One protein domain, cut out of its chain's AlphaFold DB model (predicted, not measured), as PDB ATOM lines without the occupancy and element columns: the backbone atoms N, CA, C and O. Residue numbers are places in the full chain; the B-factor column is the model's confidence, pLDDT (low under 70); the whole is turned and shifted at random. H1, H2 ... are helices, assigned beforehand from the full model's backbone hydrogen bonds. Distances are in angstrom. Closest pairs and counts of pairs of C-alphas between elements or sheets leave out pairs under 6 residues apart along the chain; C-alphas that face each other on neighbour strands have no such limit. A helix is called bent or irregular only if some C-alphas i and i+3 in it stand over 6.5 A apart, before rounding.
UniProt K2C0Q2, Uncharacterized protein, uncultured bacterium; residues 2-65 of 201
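What this domain is: This is residues 2 to 65 of the 201 residues of an uncharacterized protein of uncultured bacterium (UniProt K2C0Q2). A short helix, H1, sticks out as an arm from the open end of a long helical hairpin, in which H2 runs out and H3 folds back beside it. The printed part has 64 residues, with three named helices in the order H1, H2, H3 and no named strand: all helix. It is loose, with a radius of gyration of the C-alphas of 15.2 A, and flat, spanning 48 by 29 by 12 A.

How they stand to each other: H1, residues 2 to 14, stands free; it meets H2, residues 16 to 35, only through their link. H2 and H3, residues 40 to 64, form a hairpin and touch at a shallow tilt of 21 degrees, opposite ways. Their closest C-alphas, of Phe 25 and Pro 46, are 5.0 A apart. H1 and H3 are apart. Every O i to N i+4 pair is within hydrogen-bond range in H1, 13 of 16 in H2 and 17 of 21 in H3.

Where its parts are: H1 begins at C-alpha 2 (8.064, -44.191, 5.696) and is 19.0 A long. H2 is 29.9 A long and irregular, with C-alphas 31 and 34 7.0 A apart. H3, 35.6 A, is only just irregular, with C-alphas 42 and 45 6.8 A apart; it has a kink of 40 degrees near residue 47 and ends at C-alpha 64 (-7.866, -49.940, 28.395).

The domain as a whole: The C-alphas farthest apart, of Gly 3 and Met 38, are 48.6 A apart. Both links are tight, and the printed part has no cut. The pLDDT is under 70 at residues 2 to 13 and 36 to 39.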
ATOM      1  N   VAL A   2       9.510 -44.380   5.984       62.81
ATOM      2  CA  VAL A   2       8.064 -44.191   5.696       62.81
ATOM      3  C   VAL A   2       7.117 -44.970   6.631       62.81
ATOM      4  O   VAL A   2       6.153 -44.397   7.139       62.81
ATOM      5  N   GLY A   3       7.412 -46.237   6.951       60.78
ATOM      6  CA  GLY A   3       6.561 -47.054   7.837       60.78
ATOM      7  C   GLY A   3       6.516 -46.583   9.299       60.78
ATOM      8  O   GLY A   3       5.504 -46.740   9.979       60.78
ATOM      9  N   TRP A   4       7.584 -45.938   9.777       55.66
ATOM     10  CA  TRP A   4       7.646 -45.377  11.132       55.66
ATOM     11  C   TRP A   4       6.754 -44.135  11.276       55.66
ATOM     12  O   TRP A   4       6.030 -44.000  12.263       55.66
ATOM     13  N   MET A   5       6.728 -43.273  10.252       60.50
ATOM     14  CA  MET A   5       5.834 -42.109  10.214       60.50
ATOM     15  C   MET A   5       4.355 -42.518  10.141       60.50
ATOM     16  O   MET A   5       3.520 -41.912  10.810       60.50
ATOM     17  N   TRP A   6       4.025 -43.582   9.402       57.78
ATOM     18  CA  TRP A   6       2.650 -44.086   9.293       57.78
ATOM     19  C   TRP A   6       2.106 -44.669  10.604       57.78
ATOM     20  O   TRP A   6       0.956 -44.397  10.958       57.78
ATOM     21  N   LYS A   7       2.938 -45.392  11.367       63.16
ATOM     22  CA  LYS A   7       2.581 -45.903  12.704       63.16
ATOM     23  C   LYS A   7       2.357 -44.770  13.713       63.16
ATOM     24  O   LYS A   7       1.403 -44.812  14.484       63.16
ATOM     25  N   LYS A   8       3.196 -43.725  13.683       63.81
ATOM     26  CA  LYS A   8       2.990 -42.530  14.520       63.81
ATOM     27  C   LYS A   8       1.703 -41.791  14.158       63.81
ATOM     28  O   LYS A   8       0.989 -41.365  15.057       63.81
ATOM     29  N   ARG A   9       1.372 -41.693  12.867       62.75
ATOM     30  CA  ARG A   9       0.161 -41.013  12.386       62.75
ATOM     31  C   ARG A   9      -1.123 -41.710  12.845       62.75
ATOM     32  O   ARG A   9      -2.044 -41.035  13.285       62.75
ATOM     33  N   THR A  10      -1.172 -43.041  12.818       62.19
ATOM     34  CA  THR A  10      -2.338 -43.813  13.297       62.19
ATOM     35  C   THR A  10      -2.518 -43.735  14.814       62.19
ATOM     36  O   THR A  10      -3.645 -43.595  15.281       62.19
ATOM     37  N   VAL A  11      -1.429 -43.750  15.590       62.59
ATOM     38  CA  VAL A  11      -1.489 -43.513  17.045       62.59
ATOM     39  C   VAL A  11      -1.963 -42.089  17.343       62.59
ATOM     40  O   VAL A  11      -2.845 -41.910  18.182       62.59
ATOM     41  N   LEU A  12      -1.447 -41.087  16.623       61.72
ATOM     42  CA  LEU A  12      -1.860 -39.697  16.803       61.72
ATOM     43  C   LEU A  12      -3.353 -39.517  16.516       61.72
ATOM     44  O   LEU A  12      -4.034 -38.923  17.338       61.72
ATOM     45  N   ILE A  13      -3.855 -40.085  15.408       68.06
ATOM     46  CA  ILE A  13      -5.279 -40.055  15.023       68.06
ATOM     47  C   ILE A  13      -6.155 -40.678  16.109       68.06
ATOM     48  O   ILE A  13      -7.203 -40.142  16.454       68.06
ATOM     49  N   ARG A  14      -5.693 -41.779  16.713       73.06
ATOM     50  CA  ARG A  14      -6.408 -42.412  17.820       73.06
ATOM     51  C   ARG A  14      -6.548 -41.444  19.000       73.06
ATOM     52  O   ARG A  14      -7.623 -41.407  19.585       73.06
ATOM     53  N   HIS A  15      -5.501 -40.694  19.352       80.69
ATOM     54  CA  HIS A  15      -5.412 -39.837  20.549       80.69
ATOM     55  C   HIS A  15      -5.654 -38.337  20.292       80.69
ATOM     56  O   HIS A  15      -5.242 -37.505  21.103       80.69
ATOM     57  N   GLN A  16      -6.298 -37.981  19.175       85.12
ATOM     58  CA  GLN A  16      -6.476 -36.582  18.760       85.12
ATOM     59  C   GLN A  16      -7.213 -35.731  19.789       85.12
ATOM     60  O   GLN A  16      -6.853 -34.575  19.976       85.12
ATOM     61  N   ASP A  17      -8.201 -36.303  20.469       86.50
ATOM     62  CA  ASP A  17      -8.998 -35.642  21.498       86.50
ATOM     63  C   ASP A  17      -8.130 -35.158  22.666       86.50
ATOM     64  O   ASP A  17      -8.079 -33.965  22.954       86.50
ATOM     65  N   VAL A  18      -7.372 -36.060  23.292       89.81
ATOM     66  CA  VAL A  18      -6.512 -35.724  24.437       89.81
ATOM     67  C   VAL A  18      -5.421 -34.738  24.024       89.81
ATOM     68  O   VAL A  18      -5.182 -33.752  24.718       89.81
ATOM     69  N   VAL A  19      -4.775 -34.979  22.879       91.88
ATOM     70  CA  VAL A  19      -3.694 -34.116  22.382       91.88
ATOM     71  C   VAL A  19      -4.207 -32.703  22.098       91.88
ATOM     72  O   VAL A  19      -3.543 -31.736  22.463       91.88
ATOM     73  N   MET A  20      -5.394 -32.572  21.500       94.88
ATOM     74  CA  MET A  20      -6.007 -31.272  21.228       94.88
ATOM     75  C   MET A  20      -6.254 -30.489  22.522       94.88
ATOM     76  O   MET A  20      -5.852 -29.331  22.608       94.88
ATOM     77  N   TRP A  21      -6.850 -31.113  23.541       95.19
ATOM     78  CA  TRP A  21      -7.151 -30.423  24.799       95.19
ATOM     79  C   TRP A  21      -5.898 -30.041  25.588       95.19
ATOM     80  O   TRP A  21      -5.846 -28.951  26.154       95.19
ATOM     81  N   VAL A  22      -4.859 -30.882  25.576       94.56
ATOM     82  CA  VAL A  22      -3.561 -30.550  26.190       94.56
ATOM     83  C   VAL A  22      -2.897 -29.370  25.477       94.56
ATOM     84  O   VAL A  22      -2.355 -28.483  26.135       94.56
ATOM     85  N   LEU A  23      -2.963 -29.318  24.143       95.50
ATOM     86  CA  LEU A  23      -2.449 -28.181  23.378       95.50
ATOM     87  C   LEU A  23      -3.253 -26.907  23.651       95.50
ATOM     88  O   LEU A  23      -2.654 -25.860  23.881       95.50
ATOM     89  N   ALA A  24      -4.585 -26.991  23.684       95.56
ATOM     90  CA  ALA A  24      -5.450 -25.861  24.019       95.56
ATOM     91  C   ALA A  24      -5.146 -25.318  25.424       95.56
ATOM     92  O   ALA A  24      -4.999 -24.108  25.599       95.56
ATOM     93  N   PHE A  25      -4.962 -26.210  26.403       95.69
ATOM     94  CA  PHE A  25      -4.499 -25.856  27.743       95.69
ATOM     95  C   PHE A  25      -3.145 -25.140  27.706       95.69
ATOM     96  O   PHE A  25      -3.014 -24.069  28.292       95.69
ATOM     97  N   GLY A  26      -2.158 -25.692  26.995       94.94
ATOM     98  CA  GLY A  26      -0.821 -25.109  26.891       94.94
ATOM     99  C   GLY A  26      -0.820 -23.719  26.253       94.94
ATOM    100  O   GLY A  26      -0.182 -22.812  26.776       94.94
ATOM    101  N   ILE A  27      -1.577 -23.527  25.168       95.31
ATOM    102  CA  ILE A  27      -1.712 -22.231  24.487       95.31
ATOM    103  C   ILE A  27      -2.398 -21.214  25.402       95.31
ATOM    104  O   ILE A  27      -1.899 -20.101  25.566       95.31
ATOM    105  N   ALA A  28      -3.515 -21.600  26.028       93.44
ATOM    106  CA  ALA A  28      -4.223 -20.730  26.956       93.44
ATOM    107  C   ALA A  28      -3.320 -20.340  28.133       93.44
ATOM    108  O   ALA A  28      -3.232 -19.168  28.474       93.44
ATOM    109  N   LEU A  29      -2.604 -21.298  28.726       91.06
ATOM    110  CA  LEU A  29      -1.701 -21.036  29.841       91.06
ATOM    111  C   LEU A  29      -0.534 -20.132  29.429       91.06
ATOM    112  O   LEU A  29      -0.193 -19.217  30.171       91.06
ATOM    113  N   ALA A  30       0.044 -20.347  28.246       92.50
ATOM    114  CA  ALA A  30       1.156 -19.549  27.734       92.50
ATOM    115  C   ALA A  30       0.784 -18.075  27.525       92.50
ATOM    116  O   ALA A  30       1.623 -17.208  27.746       92.50
ATOM    117  N   ALA A  31      -0.466 -17.776  27.160       90.00
ATOM    118  CA  ALA A  31      -0.941 -16.397  27.053       90.00
ATOM    119  C   ALA A  31      -0.956 -15.666  28.409       90.00
ATOM    120  O   ALA A  31      -0.754 -14.454  28.459       90.00
ATOM    121  N   TYR A  32      -1.167 -16.395  29.511       86.12
ATOM    122  CA  TYR A  32      -1.314 -15.811  30.850       86.12
ATOM    123  C   TYR A  32      -0.077 -15.963  31.741       86.12
ATOM    124  O   TYR A  32       0.105 -15.166  32.659       86.12
ATOM    125  N   ALA A  33       0.797 -16.938  31.480       83.88
ATOM    126  CA  ALA A  33       2.006 -17.180  32.269       83.88
ATOM    127  C   ALA A  33       2.928 -15.944  32.406       83.88
ATOM    128  O   ALA A  33       3.432 -15.719  33.509       83.88
ATOM    129  N   PRO A  34       3.113 -15.089  31.373       85.19
ATOM    130  CA  PRO A  34       3.931 -13.879  31.483       85.19
ATOM    131  C   PRO A  34       3.349 -12.793  32.398       85.19
ATOM    132  O   PRO A  34       4.080 -11.898  32.808       85.19
ATOM    133  N   LEU A  35       2.056 -12.850  32.747       77.19
ATOM    134  CA  LEU A  35       1.378 -11.822  33.554       77.19
ATOM    135  C   LEU A  35       1.719 -11.887  35.054       77.19
ATOM    136  O   LEU A  35       1.100 -11.189  35.853       77.19
ATOM    137  N   GLY A  36       2.680 -12.722  35.464       65.94
ATOM    138  CA  GLY A  36       3.316 -12.625  36.783       65.94
ATOM    139  C   GLY A  36       2.374 -12.776  37.984       65.94
ATOM    140  O   GLY A  36       2.583 -12.125  39.002       65.94
ATOM    141  N   GLY A  37       1.323 -13.597  37.880       63.16
ATOM    142  CA  GLY A  37       0.426 -13.884  39.011       63.16
ATOM    143  C   GLY A  37      -0.496 -12.727  39.420       63.16
ATOM    144  O   GLY A  37      -1.018 -12.725  40.532       63.16
ATOM    145  N   MET A  38      -0.726 -11.744  38.539       61.06
ATOM    146  CA  MET A  38      -1.541 -10.557  38.850       61.06
ATOM    147  C   MET A  38      -3.023 -10.847  39.161       61.06
ATOM    148  O   MET A  38      -3.690  -9.975  39.708       61.06
ATOM    149  N   ALA A  39      -3.544 -12.046  38.864       63.62
ATOM    150  CA  ALA A  39      -4.742 -12.597  39.508       63.62
ATOM    151  C   ALA A  39      -4.977 -14.070  39.124       63.62
ATOM    152  O   ALA A  39      -4.963 -14.415  37.940       63.62
ATOM    153  N   ASP A  40      -5.333 -14.906  40.104       70.38
ATOM    154  CA  ASP A  40      -5.715 -16.319  39.912       70.38
ATOM    155  C   ASP A  40      -6.862 -16.506  38.898       70.38
ATOM    156  O   ASP A  40      -6.980 -17.545  38.249       70.38
ATOM    157  N   ARG A  41      -7.684 -15.466  38.692       76.12
ATOM    158  CA  ARG A  41      -8.817 -15.465  37.750       76.12
ATOM    159  C   ARG A  41      -8.426 -15.725  36.293       76.12
ATOM    160  O   ARG A  41      -9.246 -16.213  35.522       76.12
ATOM    161  N   TYR A  42      -7.191 -15.421  35.898       82.75
ATOM    162  CA  TYR A  42      -6.736 -15.666  34.525       82.75
ATOM    163  C   TYR A  42      -6.502 -17.157  34.239       82.75
ATOM    164  O   TYR A  42      -6.485 -17.575  33.084       82.75
ATOM    165  N   VAL A  43      -6.400 -17.985  35.282       85.94
ATOM    166  CA  VAL A  43      -6.187 -19.434  35.159       85.94
ATOM    167  C   VAL A  43      -7.501 -20.189  34.903       85.94
ATOM    168  O   VAL A  43      -7.463 -21.360  34.534       85.94
ATOM    169  N   TYR A  44      -8.667 -19.535  34.999       87.75
ATOM    170  CA  TYR A  44      -9.969 -20.182  34.778       87.75
ATOM    171  C   TYR A  44     -10.141 -20.759  33.369       87.75
ATOM    172  O   TYR A  44     -10.700 -21.839  33.208       87.75
ATOM    173  N   ILE A  45      -9.652 -20.072  32.336       90.88
ATOM    174  CA  ILE A  45      -9.754 -20.575  30.959       90.88
ATOM    175  C   ILE A  45      -8.822 -21.786  30.751       90.88
ATOM    176  O   ILE A  45      -9.308 -22.836  30.327       90.88
ATOM    177  N   PRO A  46      -7.517 -21.710  31.089       92.81
ATOM    178  CA  PRO A  46      -6.643 -22.882  31.076       92.81
ATOM    179  C   PRO A  46      -7.189 -24.064  31.891       92.81
ATOM    180  O   PRO A  46      -7.118 -25.204  31.432       92.81
ATOM    181  N   SER A  47      -7.767 -23.827  33.073       90.62
ATOM    182  CA  SER A  47      -8.241 -24.912  33.940       90.62
ATOM    183  C   SER A  47      -9.393 -25.711  33.325       90.62
ATOM    184  O   SER A  47      -9.426 -26.929  33.489       90.62
ATOM    185  N   ILE A  48     -10.282 -25.080  32.551       93.38
ATOM    186  CA  ILE A  48     -11.345 -25.783  31.815       93.38
ATOM    187  C   ILE A  48     -10.737 -26.771  30.813       93.38
ATOM    188  O   ILE A  48     -11.094 -27.950  30.817       93.38
ATOM    189  N   PHE A  49      -9.783 -26.323  29.990       95.06
ATOM    190  CA  PHE A  49      -9.114 -27.200  29.022       95.06
ATOM    191  C   PHE A  49      -8.333 -28.320  29.708       95.06
ATOM    192  O   PHE A  49      -8.360 -29.462  29.249       95.06
ATOM    193  N   PHE A  50      -7.691 -28.015  30.836       92.94
ATOM    194  CA  PHE A  50      -7.008 -29.010  31.653       92.94
ATOM    195  C   PHE A  50      -7.970 -30.075  32.192       92.94
ATOM    196  O   PHE A  50      -7.675 -31.263  32.085       92.94
ATOM    197  N   ILE A  51      -9.135 -29.684  32.724       92.12
ATOM    198  CA  ILE A  51     -10.144 -30.625  33.236       92.12
ATOM    199  C   ILE A  51     -10.649 -31.533  32.114       92.12
ATOM    200  O   ILE A  51     -10.716 -32.747  32.302       92.12
ATOM    201  N   ILE A  52     -10.955 -30.979  30.936       94.31
ATOM    202  CA  ILE A  52     -11.401 -31.779  29.787       94.31
ATOM    203  C   ILE A  52     -10.297 -32.765  29.369       94.31
ATOM    204  O   ILE A  52     -10.563 -33.960  29.241       94.31
ATOM    205  N   ALA A  53      -9.049 -32.302  29.241       92.88
ATOM    206  CA  ALA A  53      -7.904 -33.158  28.925       92.88
ATOM    207  C   ALA A  53      -7.717 -34.287  29.954       92.88
ATOM    208  O   ALA A  53      -7.478 -35.440  29.582       92.88
ATOM    209  N   LEU A  54      -7.850 -33.967  31.245       90.44
ATOM    210  CA  LEU A  54      -7.737 -34.917  32.348       90.44
ATOM    211  C   LEU A  54      -8.838 -35.981  32.270       90.44
ATOM    212  O   LEU A  54      -8.533 -37.171  32.302       90.44
ATOM    213  N   VAL A  55     -10.100 -35.576  32.108       91.31
ATOM    214  CA  VAL A  55     -11.246 -36.496  32.008       91.31
ATOM    215  C   VAL A  55     -11.115 -37.407  30.787       91.31
ATOM    216  O   VAL A  55     -11.270 -38.622  30.921       91.31
ATOM    217  N   SER A  56     -10.758 -36.862  29.619       91.44
ATOM    218  CA  SER A  56     -10.510 -37.659  28.409       91.44
ATOM    219  C   SER A  56      -9.375 -38.665  28.616       91.44
ATOM    220  O   SER A  56      -9.495 -39.830  28.232       91.44
ATOM    221  N   THR A  57      -8.291 -38.254  29.280       89.94
ATOM    222  CA  THR A  57      -7.160 -39.138  29.598       89.94
ATOM    223  C   THR A  57      -7.586 -40.262  30.539       89.94
ATOM    224  O   THR A  57      -7.337 -41.434  30.249       89.94
ATOM    225  N   VAL A  58      -8.275 -39.930  31.635       88.62
ATOM    226  CA  VAL A  58      -8.739 -40.901  32.634       88.62
ATOM    227  C   VAL A  58      -9.729 -41.885  32.021       88.62
ATOM    228  O   VAL A  58      -9.540 -43.087  32.178       88.62
ATOM    229  N   SER A  59     -10.730 -41.414  31.271       90.44
ATOM    230  CA  SER A  59     -11.716 -42.269  30.589       90.44
ATOM    231  C   SER A  59     -11.037 -43.302  29.686       90.44
ATOM    232  O   SER A  59     -11.363 -44.490  29.677       90.44
ATOM    233  N   ARG A  60     -10.006 -42.864  28.967       88.88
ATOM    234  CA  ARG A  60      -9.275 -43.715  28.041       88.88
ATOM    235  C   ARG A  60      -8.392 -44.740  28.736       88.88
ATOM    236  O   ARG A  60      -8.352 -45.900  28.325       88.88
ATOM    237  N   VAL A  61      -7.687 -44.316  29.777       88.25
ATOM    238  CA  VAL A  61      -6.885 -45.202  30.626       88.25
ATOM    239  C   VAL A  61      -7.797 -46.235  31.295       88.25
ATOM    240  O   VAL A  61      -7.509 -47.427  31.244       88.25
ATOM    241  N   TRP A  62      -8.952 -45.805  31.807       91.12
ATOM    242  CA  TRP A  62      -9.950 -46.657  32.450       91.12
ATOM    243  C   TRP A  62     -10.464 -47.782  31.545       91.12
ATOM    244  O   TRP A  62     -10.539 -48.933  31.978       91.12
ATOM    245  N   ASN A  63     -10.769 -47.467  30.282       89.75
ATOM    246  CA  ASN A  63     -11.288 -48.436  29.314       89.75
ATOM    247  C   ASN A  63     -10.230 -49.440  28.833       89.75
ATOM    248  O   ASN A  63     -10.565 -50.565  28.480       89.75
ATOM    249  N   ASN A  64      -8.951 -49.055  28.826       89.38
ATOM    250  CA  ASN A  64      -7.866 -49.940  28.395       89.38
ATOM    251  C   ASN A  64      -7.350 -50.848  29.525       89.38
ATOM    252  O   ASN A  64      -6.738 -51.885  29.263       89.38
ATOM    253  N   ILE A  65      -7.600 -50.494  30.787       93.31
ATOM    254  CA  ILE A  65      -7.173 -51.278  31.945       93.31
ATOM    255  C   ILE A  65      -8.172 -52.400  32.230       93.31
ATOM    256  O   ILE A  65      -9.352 -52.166  32.495       93.31
TER     257      ILE A  65